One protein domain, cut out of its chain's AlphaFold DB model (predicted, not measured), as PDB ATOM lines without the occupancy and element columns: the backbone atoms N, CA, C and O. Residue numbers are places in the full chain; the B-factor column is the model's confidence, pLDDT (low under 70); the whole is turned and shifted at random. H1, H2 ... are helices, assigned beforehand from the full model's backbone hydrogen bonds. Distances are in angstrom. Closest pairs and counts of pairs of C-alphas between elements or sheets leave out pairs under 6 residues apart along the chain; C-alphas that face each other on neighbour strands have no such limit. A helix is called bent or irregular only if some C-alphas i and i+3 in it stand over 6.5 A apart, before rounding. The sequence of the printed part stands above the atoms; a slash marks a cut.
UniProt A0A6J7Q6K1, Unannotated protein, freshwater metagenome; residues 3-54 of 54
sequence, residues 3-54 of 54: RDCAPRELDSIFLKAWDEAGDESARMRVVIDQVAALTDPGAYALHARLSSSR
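What this domain is: This is residues 3 to 54 of the 54 residues of the protein "Unannotated protein" of freshwater metagenome (UniProt A0A6J7Q6K1). Two helices, H1 and H2, lie side by side as a helical hairpin, and a third, H3, is set off beyond the far end of H2 and folds back from it as the second limb of a V. The opening residues 3 to 11 lie on the side of the hairpin towards H3. The printed part has 52 residues with three named helices, in the order H1, H2, H3, and no named strand; its class is all helix. It is compact, with a radius of gyration of the C-alphas of 11.1 A, and spans 30 by 23 by 17 A.

How they stand to each other: Start at Arg 3 and go on to H1, residues 12 to 20, which touches H2, residues 24 to 36. Look at Trp 18 and Arg 27, whose C-alphas are the closest of the two helices at 5.8 A. H1 and H2 run opposite ways at a shallow tilt of 17 degrees, a helical hairpin. Next find H3, residues 40 to 52, which is close to H2 but not clearly touching it; the closest C-alphas, of Val 35 and Ala 43, are 7.1 A apart. H2 and H3 run opposite ways at a steep tilt of 58 degrees. H1 and H3 are apart. In H2 and H3 every O i to N i+4 pair is within hydrogen-bond range; in H1, 3 of 5 are.

Where its parts are: Find C-alpha 12 at (-98.783, 52.547, -55.354); from there H1 runs 13.6 A to C-alpha 20. H1 is irregular, but only just: C-alphas 13 and 16 are 6.9 A apart. H2 begins at C-alpha 24, at (-94.961, 38.490, -67.848), and runs 18.2 A to C-alpha 36. H3 runs 18.5 A from C-alpha 40 to C-alpha 52, at (-89.270, 38.671, -42.347).

The domain as a whole: The two C-alphas farthest apart, of Gly 22 and Pro 41, are 31.5 A from each other. The printed part has no cut, and both links, H1 to H2 and H2 to H3, are tight, with 3 residues each. The mean pLDDT of the printed part is 94.3; look to residues 53 to 54, the last of the chain, for the values under 70.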
ATOM      1  N   ARG A   3     -91.263  39.866 -56.862       87.75
ATOM      2  CA  ARG A   3     -92.080  39.303 -57.951       87.75
ATOM      3  C   ARG A   3     -93.182  38.356 -57.459       87.75
ATOM      4  O   ARG A   3     -94.300  38.436 -57.947       87.75
ATOM      5  N   ASP A   4     -92.879  37.478 -56.504       88.56
ATOM      6  CA  ASP A   4     -93.815  36.448 -56.016       88.56
ATOM      7  C   ASP A   4     -94.952  37.046 -55.178       88.56
ATOM      8  O   ASP A   4     -95.997  36.430 -54.989       88.56
ATOM      9  N   CYS A   5     -94.726  38.243 -54.635       88.00
ATOM     10  CA  CYS A   5     -95.684  38.954 -53.800       88.00
ATOM     11  C   CYS A   5     -96.368  40.107 -54.549       88.00
ATOM     12  O   CYS A   5     -97.251  40.756 -53.988       88.00
ATOM     13  N   ALA A   6     -95.983  40.376 -55.798       89.50
ATOM     14  CA  ALA A   6     -96.625  41.383 -56.627       89.50
ATOM     15  C   ALA A   6     -98.075  40.971 -56.969       89.50
ATOM     16  O   ALA A   6     -98.359  39.782 -57.133       89.50
ATOM     17  N   PRO A   7     -99.011  41.934 -57.063       93.69
ATOM     18  CA  PRO A   7     -98.804  43.381 -56.921       93.69
ATOM     19  C   PRO A   7     -98.795  43.899 -55.475       93.69
ATOM     20  O   PRO A   7     -98.508  45.067 -55.261       93.69
ATOM     21  N   ARG A   8     -99.100  43.060 -54.477       93.12
ATOM     22  CA  ARG A   8     -99.317  43.477 -53.076       93.12
ATOM     23  C   ARG A   8     -98.164  44.287 -52.487       93.12
ATOM     24  O   ARG A   8     -98.392  45.170 -51.673       93.12
ATOM     25  N   GLU A   9     -96.944  43.943 -52.882       93.44
ATOM     26  CA  GLU A   9     -95.715  44.545 -52.365       93.44
ATOM     27  C   GLU A   9     -95.122  45.633 -53.264       93.44
ATOM     28  O   GLU A   9     -94.000  46.096 -53.032       93.44
ATOM     29  N   LEU A  10     -95.869  46.036 -54.293       95.88
ATOM     30  CA  LEU A  10     -95.510  47.179 -55.111       95.88
ATOM     31  C   LEU A  10     -95.914  48.483 -54.417       95.88
ATOM     32  O   LEU A  10     -96.961  48.565 -53.776       95.88
ATOM     33  N   ASP A  11     -95.088  49.513 -54.575       95.44
ATOM     34  CA  ASP A  11     -95.506  50.874 -54.263       95.44
ATOM     35  C   ASP A  11     -96.657  51.262 -55.205       95.44
ATOM     36  O   ASP A  11     -96.677  50.913 -56.389       95.44
ATOM     37  N   SER A  12     -97.615  52.007 -54.665       96.25
ATOM     38  CA  SER A  12     -98.783  52.547 -55.354       96.25
ATOM     39  C   SER A  12     -98.478  53.193 -56.711       96.25
ATOM     40  O   SER A  12     -99.271  53.040 -57.642       96.25
ATOM     41  N   ILE A  13     -97.321  53.850 -56.864       97.25
ATOM     42  CA  ILE A  13     -96.904  54.472 -58.131       97.25
ATOM     43  C   ILE A  13     -96.720  53.452 -59.268       97.25
ATOM     44  O   ILE A  13     -96.929  53.787 -60.434       97.25
ATOM     45  N   PHE A  14     -96.390  52.199 -58.944       97.88
ATOM     46  CA  PHE A  14     -96.165  51.130 -59.918       97.88
ATOM     47  C   PHE A  14     -97.418  50.302 -60.220       97.88
ATOM     48  O   PHE A  14     -97.424  49.568 -61.208       97.88
ATOM     49  N   LEU A  15     -98.494  50.425 -59.431       97.56
ATOM     50  CA  LEU A  15     -99.701  49.602 -59.600       97.56
ATOM     51  C   LEU A  15    -100.374  49.820 -60.957       97.56
ATOM     52  O   LEU A  15    -100.742  48.856 -61.617       97.56
ATOM     53  N   LYS A  16    -100.444  51.069 -61.434       97.94
ATOM     54  CA  LYS A  16    -101.007  51.358 -62.760       97.94
ATOM     55  C   LYS A  16    -100.220  50.662 -63.876       97.94
ATOM     56  O   LYS A  16    -100.811  50.013 -64.730       97.94
ATOM     57  N   ALA A  17     -98.891  50.778 -63.851       98.12
ATOM     58  CA  ALA A  17     -98.030  50.143 -64.847       98.12
ATOM     59  C   ALA A  17     -98.098  48.606 -64.765       98.12
ATOM     60  O   ALA A  17     -98.018  47.932 -65.788       98.12
ATOM     61  N   TRP A  18     -98.270  48.051 -63.560       97.88
ATOM     62  CA  TRP A  18     -98.506  46.623 -63.357       97.88
ATOM     63  C   TRP A  18     -99.820  46.151 -63.989       97.88
ATOM     64  O   TRP A  18     -99.836  45.117 -64.657       97.88
ATOM     65  N   ASP A  19    -100.904  46.902 -63.802       97.62
ATOM     66  CA  ASP A  19    -102.224  46.570 -64.347       97.62
ATOM     67  C   ASP A  19    -102.266  46.701 -65.880       97.62
ATOM     68  O   ASP A  19    -102.940  45.923 -66.555       97.62
ATOM     69  N   GLU A  20    -101.504  47.643 -66.440       98.12
ATOM     70  CA  GLU A  20    -101.350  47.849 -67.887       98.12
ATOM     71  C   GLU A  20    -100.370  46.852 -68.544       98.12
ATOM     72  O   GLU A  20    -100.302  46.764 -69.773       98.12
ATOM     73  N   ALA A  21     -99.617  46.072 -67.760       97.94
ATOM     74  CA  ALA A  21     -98.644  45.117 -68.279       97.94
ATOM     75  C   ALA A  21     -99.329  43.911 -68.952       97.94
ATOM     76  O   ALA A  21     -99.916  43.046 -68.295       97.94
ATOM     77  N   GLY A  22     -99.202  43.835 -70.281       97.12
ATOM     78  CA  GLY A  22     -99.863  42.820 -71.110       97.12
ATOM     79  C   GLY A  22     -99.244  41.420 -71.064       97.12
ATOM     80  O   GLY A  22     -99.895  40.457 -71.465       97.12
ATOM     81  N   ASP A  23     -98.012  41.283 -70.570       97.31
ATOM     82  CA  ASP A  23     -97.327  39.999 -70.450       97.31
ATOM     83  C   ASP A  23     -96.426  39.920 -69.205       97.31
ATOM     84  O   ASP A  23     -96.278  40.863 -68.421       97.31
ATOM     85  N   GLU A  24     -95.839  38.744 -68.990       95.88
ATOM     86  CA  GLU A  24     -94.961  38.490 -67.848       95.88
ATOM     87  C   GLU A  24     -93.654  39.295 -67.904       95.88
ATOM     88  O   GLU A  24     -93.140  39.702 -66.860       95.88
ATOM     89  N   SER A  25     -93.138  39.571 -69.102       97.50
ATOM     90  CA  SER A  25     -91.928  40.376 -69.290       97.50
ATOM     91  C   SER A  25     -92.175  41.832 -68.894       97.50
ATOM     92  O   SER A  25     -91.363  42.430 -68.186       97.50
ATOM     93  N   ALA A  26     -93.325  42.387 -69.275       97.81
ATOM     94  CA  ALA A  26     -93.783  43.709 -68.882       97.81
ATOM     95  C   ALA A  26     -94.009  43.782 -67.363       97.81
ATOM     96  O   ALA A  26     -93.536  44.716 -66.719       97.81
ATOM     97  N   ARG A  27     -94.618  42.756 -66.754       97.38
ATOM     98  CA  ARG A  27     -94.759  42.670 -65.286       97.38
ATOM     99  C   ARG A  27     -93.412  42.609 -64.572       97.38
ATOM    100  O   ARG A  27     -93.212  43.283 -63.564       97.38
ATOM    101  N   MET A  28     -92.463  41.839 -65.104       97.50
ATOM    102  CA  MET A  28     -91.099  41.800 -64.582       97.50
ATOM    103  C   MET A  28     -90.430  43.173 -64.675       97.50
ATOM    104  O   MET A  28     -89.748  43.581 -63.736       97.50
ATOM    105  N   ARG A  29     -90.648  43.912 -65.768       98.12
ATOM    106  CA  ARG A  29     -90.103  45.261 -65.920       98.12
ATOM    107  C   ARG A  29     -90.598  46.203 -64.823       98.12
ATOM    108  O   ARG A  29     -89.772  46.895 -64.244       98.12
ATOM    109  N   VAL A  30     -91.879  46.147 -64.460       98.25
ATOM    110  CA  VAL A  30     -92.436  46.952 -63.356       98.25
ATOM    111  C   VAL A  30     -91.758  46.634 -62.017       98.25
ATOM    112  O   VAL A  30     -91.410  47.541 -61.263       98.25
ATOM    113  N   VAL A  31     -91.497  45.354 -61.736       97.19
ATOM    114  CA  VAL A  31     -90.748  44.936 -60.534       97.19
ATOM    115  C   VAL A  31     -89.318  45.485 -60.556       97.19
ATOM    116  O   VAL A  31     -88.827  45.959 -59.531       97.19
ATOM    117  N   ILE A  32     -88.651  45.439 -61.714       97.38
ATOM    118  CA  ILE A  32     -87.302  45.992 -61.900       97.38
ATOM    119  C   ILE A  32     -87.306  47.508 -61.683       97.38
ATOM    120  O   ILE A  32     -86.431  48.014 -60.982       97.38
ATOM    121  N   ASP A  33     -88.284  48.223 -62.239       98.06
ATOM    122  CA  ASP A  33     -88.388  49.679 -62.125       98.06
ATOM    123  C   ASP A  33     -88.599  50.119 -60.673       98.06
ATOM    124  O   ASP A  33     -87.975  51.085 -60.233       98.06
ATOM    125  N   GLN A  34     -89.374  49.367 -59.887       97.12
ATOM    126  CA  GLN A  34     -89.480  49.612 -58.450       97.12
ATOM    127  C   GLN A  34     -88.141  49.459 -57.737       97.12
ATOM    128  O   GLN A  34     -87.767  50.333 -56.960       97.12
ATOM    129  N   VAL A  35     -87.413  48.366 -57.982       96.50
ATOM    130  CA  VAL A  35     -86.107  48.149 -57.339       96.50
ATOM    131  C   VAL A  35     -85.115  49.240 -57.751       96.50
ATOM    132  O   VAL A  35     -84.373  49.730 -56.906       96.50
ATOM    133  N   ALA A  36     -85.137  49.658 -59.018       97.56
ATOM    134  CA  ALA A  36     -84.271  50.710 -59.545       97.56
ATOM    135  C   ALA A  36     -84.585  52.108 -58.981       97.56
ATOM    136  O   ALA A  36     -83.703  52.963 -58.961       97.56
ATOM    137  N   ALA A  37     -85.816  52.348 -58.521       97.56
ATOM    138  CA  ALA A  37     -86.222  53.611 -57.907       97.56
ATOM    139  C   ALA A  37     -85.824  53.735 -56.424       97.56
ATOM    140  O   ALA A  37     -85.967  54.810 -55.836       97.56
ATOM    141  N   LEU A  38     -85.343  52.657 -55.797       97.25
ATOM    142  CA  LEU A  38     -84.952  52.670 -54.391       97.25
ATOM    143  C   LEU A  38     -83.572  53.300 -54.207       97.25
ATOM    144  O   LEU A  38     -82.628  53.032 -54.942       97.25
ATOM    145  N   THR A  39     -83.442  54.084 -53.142       97.88
ATOM    146  CA  THR A  39     -82.135  54.416 -52.570       97.88
ATOM    147  C   THR A  39     -81.578  53.218 -51.802       97.88
ATOM    148  O   THR A  39     -82.339  52.328 -51.410       97.88
ATOM    149  N   ASP A  40     -80.277  53.217 -51.498       97.75
ATOM    150  CA  ASP A  40     -79.652  52.124 -50.741       97.75
ATOM    151  C   ASP A  40     -80.385  51.812 -49.419       97.75
ATOM    152  O   ASP A  40     -80.732  50.647 -49.200       97.75
ATOM    153  N   PRO A  41     -80.735  52.795 -48.554       98.12
ATOM    154  CA  PRO A  41     -81.522  52.503 -47.354       98.12
ATOM    155  C   PRO A  41     -82.905  51.912 -47.664       98.12
ATOM    156  O   PRO A  41     -83.364  51.012 -46.959       98.12
ATOM    157  N   GLY A  42     -83.561  52.385 -48.729       96.81
ATOM    158  CA  GLY A  42     -84.859  51.871 -49.171       96.81
ATOM    159  C   GLY A  42     -84.789  50.412 -49.630       96.81
ATOM    160  O   GLY A  42     -85.659  49.613 -49.278       96.81
ATOM    161  N   ALA A  43     -83.725  50.038 -50.343       96.25
ATOM    162  CA  ALA A  43     -83.482  48.665 -50.779       96.25
ATOM    163  C   ALA A  43     -83.293  47.714 -49.586       96.25
ATOM    164  O   ALA A  43     -83.924  46.652 -49.538       96.25
ATOM    165  N   TYR A  44     -82.500  48.112 -48.584       96.56
ATOM    166  CA  TYR A  44     -82.337  47.326 -47.356       96.56
ATOM    167  C   TYR A  44     -83.647  47.184 -46.575       96.56
ATOM    168  O   TYR A  44     -83.970  46.082 -46.123       96.56
ATOM    169  N   ALA A  45     -84.424  48.263 -46.445       95.25
ATOM    170  CA  ALA A  45     -85.708  48.235 -45.747       95.25
ATOM    171  C   ALA A  45     -86.710  47.289 -46.430       95.25
ATOM    172  O   ALA A  45     -87.336  46.458 -45.765       95.25
ATOM    173  N   LEU A  46     -86.823  47.362 -47.760       93.94
ATOM    174  CA  LEU A  46     -87.673  46.459 -48.531       93.94
ATOM    175  C   LEU A  46     -87.226  45.001 -48.368       93.94
ATOM    176  O   LEU A  46     -88.055  44.128 -48.111       93.94
ATOM    177  N   HIS A  47     -85.922  44.736 -48.475       93.94
ATOM    178  CA  HIS A  47     -85.374  43.392 -48.311       93.94
ATOM    179  C   HIS A  47     -85.665  42.813 -46.921       93.94
ATOM    180  O   HIS A  47     -86.116  41.670 -46.816       93.94
ATOM    181  N   ALA A  48     -85.449  43.597 -45.860       93.81
ATOM    182  CA  ALA A  48     -85.724  43.179 -44.488       93.81
ATOM    183  C   ALA A  48     -87.197  42.793 -44.304       93.81
ATOM    184  O   ALA A  48     -87.496  41.729 -43.764       93.81
ATOM    185  N   ARG A  49     -88.111  43.613 -44.831       91.00
ATOM    186  CA  ARG A  49     -89.560  43.396 -44.752       91.00
ATOM    187  C   ARG A  49     -90.029  42.154 -45.517       91.00
ATOM    188  O   ARG A  49     -90.850  41.394 -45.016       91.00
ATOM    189  N   LEU A  50     -89.508  41.928 -46.723       90.62
ATOM    190  CA  LEU A  50     -89.873  40.758 -47.534       90.62
ATOM    191  C   LEU A  50     -89.260  39.457 -47.005       90.62
ATOM    192  O   LEU A  50     -89.814  38.384 -47.237       90.62
ATOM    193  N   SER A  51     -88.123  39.544 -46.317       89.56
ATOM    194  CA  SER A  51     -87.451  38.381 -45.731       89.56
ATOM    195  C   SER A  51     -88.025  37.998 -44.369       89.56
ATOM    196  O   SER A  51     -87.972  36.827 -44.015       89.56
ATOM    197  N   SER A  52     -88.587  38.952 -43.617       84.56
ATOM    198  CA  SER A  52     -89.270  38.671 -42.347       84.56
ATOM    199  C   SER A  52     -90.678  38.101 -42.526       84.56
ATOM    200  O   SER A  52     -91.185  37.439 -41.628       84.56
ATOM    201  N   SER A  53     -91.308  38.353 -43.676       68.44
ATOM    202  CA  SER A  53     -92.621  37.807 -44.035       68.44
ATOM    203  C   SER A  53     -92.536  36.438 -44.731       68.44
ATOM    204  O   SER A  53     -93.526  36.004 -45.329       68.44
ATOM    205  N   ARG A  54     -91.363  35.793 -44.710       60.22
ATOM    206  CA  ARG A  54     -91.089  34.525 -45.391       60.22
ATOM    207  C   ARG A  54     -91.075  33.345 -44.434       60.22
ATOM    208  O   ARG A  54     -90.588  33.518 -43.298       60.22
TER     209      ARG A  54